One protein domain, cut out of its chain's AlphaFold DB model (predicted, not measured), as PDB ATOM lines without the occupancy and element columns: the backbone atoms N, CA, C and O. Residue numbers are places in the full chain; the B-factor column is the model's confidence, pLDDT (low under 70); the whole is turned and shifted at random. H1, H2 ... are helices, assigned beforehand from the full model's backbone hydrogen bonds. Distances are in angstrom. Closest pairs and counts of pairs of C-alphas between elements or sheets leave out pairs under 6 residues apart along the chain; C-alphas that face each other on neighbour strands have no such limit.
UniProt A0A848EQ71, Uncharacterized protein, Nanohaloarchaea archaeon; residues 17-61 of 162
ATOM      1  N   PHE A  17      36.748  33.780 -35.255       97.50
ATOM      2  CA  PHE A  17      36.199  34.241 -33.979       97.50
ATOM      3  C   PHE A  17      34.685  34.017 -33.878       97.50
ATOM      4  O   PHE A  17      34.204  33.614 -32.820       97.50
ATOM      5  N   ASN A  18      33.934  34.248 -34.956       95.25
ATOM      6  CA  ASN A  18      32.489  34.027 -34.970       95.25
ATOM      7  C   ASN A  18      32.134  32.545 -34.814       95.25
ATOM      8  O   ASN A  18      31.177  32.231 -34.111       95.25
ATOM      9  N   GLU A  19      32.886  31.643 -35.449       96.31
ATOM     10  CA  GLU A  19      32.735  30.193 -35.253       96.31
ATOM     11  C   GLU A  19      33.006  29.805 -33.798       96.31
ATOM     12  O   GLU A  19      32.151  29.212 -33.148       96.31
ATOM     13  N   TYR A  20      34.133  30.260 -33.250       96.81
ATOM     14  CA  TYR A  20      34.476  30.042 -31.847       96.81
ATOM     15  C   TYR A  20      33.395  30.547 -30.880       96.81
ATOM     16  O   TYR A  20      33.026  29.842 -29.945       96.81
ATOM     17  N   LEU A  21      32.861  31.754 -31.096       95.25
ATOM     18  CA  LEU A  21      31.798  32.283 -30.243       95.25
ATOM     19  C   LEU A  21      30.565  31.381 -30.256       95.25
ATOM     20  O   LEU A  21      29.980  31.161 -29.199       95.25
ATOM     21  N   LYS A  22      30.166  30.866 -31.422       94.94
ATOM     22  CA  LYS A  22      29.026  29.945 -31.536       94.94
ATOM     23  C   LYS A  22      29.260  28.676 -30.726       94.94
ATOM     24  O   LYS A  22      28.394  28.307 -29.936       94.94
ATOM     25  N   ASP A  23      30.444  28.085 -30.853       95.25
ATOM     26  CA  ASP A  23      30.799  26.847 -30.159       95.25
ATOM     27  C   ASP A  23      30.842  27.018 -28.631       95.25
ATOM     28  O   ASP A  23      30.331  26.169 -27.902       95.25
ATOM     29  N   GLU A  24      31.392  28.127 -28.130       96.00
ATOM     30  CA  GLU A  24      31.522  28.356 -26.682       96.00
ATOM     31  C   GLU A  24      30.227  28.795 -26.000       96.00
ATOM     32  O   GLU A  24      30.021  28.536 -24.815       96.00
ATOM     33  N   THR A  25      29.365  29.520 -26.714       95.06
ATOM     34  CA  THR A  25      28.210  30.194 -26.096       95.06
ATOM     35  C   THR A  25      26.871  29.576 -26.476       95.06
ATOM     36  O   THR A  25      25.867  29.864 -25.828       95.06
ATOM     37  N   GLY A  26      26.831  28.731 -27.511       93.75
ATOM     38  CA  GLY A  26      25.590  28.177 -28.060       93.75
ATOM     39  C   GLY A  26      24.841  29.130 -28.997       93.75
ATOM     40  O   GLY A  26      23.693  28.857 -29.364       93.75
ATOM     41  N   LEU A  27      25.464  30.245 -29.399       95.38
ATOM     42  CA  LEU A  27      24.917  31.103 -30.449       95.38
ATOM     43  C   LEU A  27      24.762  30.315 -31.756       95.38
ATOM     44  O   LEU A  27      25.610  29.503 -32.125       95.38
ATOM     45  N   HIS A  28      23.694  30.590 -32.492       93.12
ATOM     46  CA  HIS A  28      23.409  29.955 -33.773       93.12
ATOM     47  C   HIS A  28      22.820  30.970 -34.746       93.12
ATOM     48  O   HIS A  28      22.467  32.079 -34.372       93.12
ATOM     49  N   HIS A  29      22.769  30.611 -36.027       92.69
ATOM     50  CA  HIS A  29      22.130  31.474 -37.017       92.69
ATOM     51  C   HIS A  29      20.646  31.651 -36.680       92.69
ATOM     52  O   HIS A  29      19.955  30.665 -36.422       92.69
ATOM     53  N   VAL A  30      20.186  32.896 -36.720       92.69
ATOM     54  CA  VAL A  30      18.803  33.298 -36.469       92.69
ATOM     55  C   VAL A  30      18.351  34.250 -37.578       92.69
ATOM     56  O   VAL A  30      19.178  34.915 -38.204       92.69
ATOM     57  N   GLU A  31      17.049  34.286 -37.857       91.81
ATOM     58  CA  GLU A  31      16.476  35.096 -38.948       91.81
ATOM     59  C   GLU A  31      16.161  36.534 -38.498       91.81
ATOM     60  O   GLU A  31      15.882  37.415 -39.312       91.81
ATOM     61  N   GLU A  32      16.186  36.776 -37.188       91.19
ATOM     62  CA  GLU A  32      15.945  38.057 -36.550       91.19
ATOM     63  C   GLU A  32      17.011  39.104 -36.901       91.19
ATOM     64  O   GLU A  32      18.192  38.811 -37.083       91.19
ATOM     65  N   ASP A  33      16.599  40.373 -36.916       91.94
ATOM     66  CA  ASP A  33      17.522  41.493 -37.071       91.94
ATOM     67  C   ASP A  33      18.385  41.676 -35.811       91.94
ATOM     68  O   ASP A  33      17.934  42.163 -34.765       91.94
ATOM     69  N   LEU A  34      19.657  41.297 -35.938       93.12
ATOM     70  CA  LEU A  34      20.658  41.362 -34.878       93.12
ATOM     71  C   LEU A  34      21.384  42.707 -34.788       93.12
ATOM     72  O   LEU A  34      22.302  42.841 -33.975       93.12
ATOM     73  N   TYR A  35      21.018  43.703 -35.595       92.25
ATOM     74  CA  TYR A  35      21.689  44.999 -35.611       92.25
ATOM     75  C   TYR A  35      21.032  45.995 -34.643       92.25
ATOM     76  O   TYR A  35      19.828  45.958 -34.398       92.25
ATOM     77  N   ASP A  36      21.822  46.866 -34.019       90.12
ATOM     78  CA  ASP A  36      21.336  47.987 -33.211       90.12
ATOM     79  C   ASP A  36      20.841  49.154 -34.089       90.12
ATOM     80  O   ASP A  36      20.910  49.110 -35.318       90.12
ATOM     81  N   GLU A  37      20.326  50.214 -33.466       88.50
ATOM     82  CA  GLU A  37      19.837  51.413 -34.158       88.50
ATOM     83  C   GLU A  37      20.899  52.130 -35.011       88.50
ATOM     84  O   GLU A  37      20.553  52.941 -35.868       88.50
ATOM     85  N   ASN A  38      22.183  51.811 -34.811       86.69
ATOM     86  CA  ASN A  38      23.313  52.346 -35.564       86.69
ATOM     87  C   ASN A  38      23.809  51.371 -36.648       86.69
ATOM     88  O   ASN A  38      24.891  51.578 -37.210       86.69
ATOM     89  N   GLY A  39      23.064  50.293 -36.917       86.75
ATOM     90  CA  GLY A  39      23.416  49.268 -37.897       86.75
ATOM     91  C   GLY A  39      24.614  48.408 -37.485       86.75
ATOM     92  O   GLY A  39      25.268  47.812 -38.341       86.75
ATOM     93  N   CYS A  40      24.950  48.357 -36.194       90.12
ATOM     94  CA  CYS A  40      26.052  47.555 -35.670       90.12
ATOM     95  C   CYS A  40      25.532  46.248 -35.064       90.12
ATOM     96  O   CYS A  40      24.486  46.229 -34.428       90.12
ATOM     97  N   TYR A  41      26.272  45.150 -35.224       91.88
ATOM     98  CA  TYR A  41      25.908  43.873 -34.603       91.88
ATOM     99  C   TYR A  41      25.749  44.025 -33.081       91.88
ATOM    100  O   TYR A  41      26.641  44.549 -32.407       91.88
ATOM    101  N   SER A  42      24.626  43.539 -32.549       95.19
ATOM    102  CA  SER A  42      24.274  43.592 -31.133       95.19
ATOM    103  C   SER A  42      24.404  42.208 -30.488       95.19
ATOM    104  O   SER A  42      23.529  41.355 -30.671       95.19
ATOM    105  N   PRO A  43      25.437  41.982 -29.648       94.44
ATOM    106  CA  PRO A  43      25.578  40.738 -28.891       94.44
ATOM    107  C   PRO A  43      24.359  40.442 -28.018       94.44
ATOM    108  O   PRO A  43      23.986  39.288 -27.854       94.44
ATOM    109  N   LYS A  44      23.717  41.491 -27.486       95.69
ATOM    110  CA  LYS A  44      22.525  41.365 -26.647       95.69
ATOM    111  C   LYS A  44      21.347  40.793 -27.434       95.69
ATOM    112  O   LYS A  44      20.753  39.821 -26.989       95.69
ATOM    113  N   LYS A  45      21.044  41.360 -28.609       96.31
ATOM    114  CA  LYS A  45      19.951  40.862 -29.458       96.31
ATOM    115  C   LYS A  45      20.199  39.419 -29.891       96.31
ATOM    116  O   LYS A  45      19.280  38.612 -29.870       96.31
ATOM    117  N   HIS A  46      21.444  39.087 -30.243       95.94
ATOM    118  CA  HIS A  46      21.789  37.728 -30.658       95.94
ATOM    119  C   HIS A  46      21.667  36.724 -29.507       95.94
ATOM    120  O   HIS A  46      21.102  35.649 -29.692       95.94
ATOM    121  N   ALA A  47      22.125  37.098 -28.309       95.94
ATOM    122  CA  ALA A  47      21.956  36.298 -27.103       95.94
ATOM    123  C   ALA A  47      20.469  36.065 -26.786       95.94
ATOM    124  O   ALA A  47      20.058  34.923 -26.602       95.94
ATOM    125  N   GLU A  48      19.652  37.126 -26.809       96.31
ATOM    126  CA  GLU A  48      18.200  37.051 -26.597       96.31
ATOM    127  C   GLU A  48      17.522  36.121 -27.613       96.31
ATOM    128  O   GLU A  48      16.743  35.254 -27.214       96.31
ATOM    129  N   ALA A  49      17.858  36.244 -28.901       96.12
ATOM    130  CA  ALA A  49      17.317  35.388 -29.959       96.12
ATOM    131  C   ALA A  49      17.709  33.911 -29.784       96.12
ATOM    132  O   ALA A  49      16.911  33.019 -30.063       96.12
ATOM    133  N   CYS A  50      18.911  33.641 -29.270       95.69
ATOM    134  CA  CYS A  50      19.390  32.280 -29.026       95.69
ATOM    135  C   CYS A  50      18.966  31.705 -27.663       95.69
ATOM    136  O   CYS A  50      19.258  30.542 -27.386       95.69
ATOM    137  N   GLY A  51      18.326  32.493 -26.790       96.00
ATOM    138  CA  GLY A  51      18.040  32.087 -25.410       96.00
ATOM    139  C   GLY A  51      19.299  31.914 -24.550       96.00
ATOM    140  O   GLY A  51      19.321  31.073 -23.652       96.00
ATOM    141  N   VAL A  52      20.350  32.683 -24.841       96.19
ATOM    142  CA  VAL A  52      21.651  32.659 -24.159       96.19
ATOM    143  C   VAL A  52      21.816  33.924 -23.312       96.19
ATOM    144  O   VAL A  52      21.341  35.002 -23.666       96.19
ATOM    145  N   GLU A  53      22.529  33.819 -22.193       95.69
ATOM    146  CA  GLU A  53      22.887  34.984 -21.384       95.69
ATOM    147  C   GLU A  53      23.935  35.846 -22.100       95.69
ATOM    148  O   GLU A  53      24.996  35.364 -22.492       95.69
ATOM    149  N   THR A  54      23.688  37.155 -22.218       95.69
ATOM    150  CA  THR A  54      24.624  38.079 -22.894       95.69
ATOM    151  C   THR A  54      26.024  38.057 -22.263       95.69
ATOM    152  O   THR A  54      27.021  38.200 -22.970       95.69
ATOM    153  N   GLU A  55      26.120  37.854 -20.947       95.06
ATOM    154  CA  GLU A  55      27.405  37.764 -20.242       95.06
ATOM    155  C   GLU A  55      28.242  36.557 -20.687       95.06
ATOM    156  O   GLU A  55      29.463  36.668 -20.720       95.06
ATOM    157  N   ALA A  56      27.623  35.457 -21.136       95.25
ATOM    158  CA  ALA A  56      28.359  34.309 -21.673       95.25
ATOM    159  C   ALA A  56      29.194  34.699 -22.905       95.25
ATOM    160  O   ALA A  56      30.332  34.253 -23.046       95.25
ATOM    161  N   ILE A  57      28.674  35.599 -23.750       96.00
ATOM    162  CA  ILE A  57      29.417  36.141 -24.896       96.00
ATOM    163  C   ILE A  57      30.637  36.922 -24.417       96.00
ATOM    164  O   ILE A  57      31.733  36.703 -24.920       96.00
ATOM    165  N   TYR A  58      30.469  37.820 -23.444       95.94
ATOM    166  CA  TYR A  58      31.581  38.624 -22.938       95.94
ATOM    167  C   TYR A  58      32.627  37.777 -22.204       95.94
ATOM    168  O   TYR A  58      33.816  38.045 -22.358       95.94
ATOM    169  N   SER A  59      32.218  36.735 -21.472       95.31
ATOM    170  CA  SER A  59      33.138  35.786 -20.829       95.31
ATOM    171  C   SER A  59      33.931  34.953 -21.838       95.31
ATOM    172  O   SER A  59      35.118  34.712 -21.638       95.31
ATOM    173  N   ALA A  60      33.330  34.569 -22.968       95.56
ATOM    174  CA  ALA A  60      34.048  33.856 -24.028       95.56
ATOM    175  C   ALA A  60      35.161  34.705 -24.683       95.56
ATOM    176  O   ALA A  60      36.014  34.169 -25.396       95.56
ATOM    177  N   MET A  61      35.176  36.023 -24.442       95.50
ATOM    178  CA  MET A  61      36.111  36.981 -25.032       95.50
ATOM    179  C   MET A  61      37.360  37.252 -24.183       95.50
ATOM    180  O   MET A  61      38.011  38.260 -24.429       95.50
TER     181      MET A  61
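This is residues 17 to 61 of the 162 residues of an uncharacterized protein of Nanohaloarchaea archaeon (UniProt A0A848EQ71). Three short helices have their centres in a triangle, and a long loop, residues 26 to 42, runs out from H1 to a far tip at Glu 37 and folds back to H2. H3 turns steeply away from H2 after a tight link. The printed part has 45 residues with three named helices, in the order H1, H2, H3, and no named strand; the class is all helix. It is compact, with a radius of gyration of the C-alphas of 9.9 A and spans of 26 by 19 by 18 A.

H1, residues 17 to 25, and H3, residues 54 to 59, only just touch, with 3 pairs of C-alphas within 8 A; the closest are those of Thr 25 and Ala 56, 6.0 A apart. They run opposite ways at a steep tilt of 69 degrees, only just short of about perpendicular. H3 also touches H2, residues 43 to 50, the closest C-alphas being those of Ala 47 and Thr 54, 5.3 A apart. These two run opposite ways at a steep tilt of 62 degrees. H1 and H2 are apart. In H1 and H2 every O i to N i+4 pair is within hydrogen-bond range; in H3 1 of 2 is.

H1 measures 11.9 A from C-alpha 17 at (36.199, 34.241, -33.979) to C-alpha 25. H2 measures 10.5 A and H3 9.1 A, ending with C-alpha 59 at (33.138, 35.786, -20.829).

The C-alphas of Asp 23 and Glu 37, the two farthest apart, are 27.2 A apart. The printed part has no cut; the link from H1 to H2 is long, with 17 residues. No printed residue is under 70 in pLDDT.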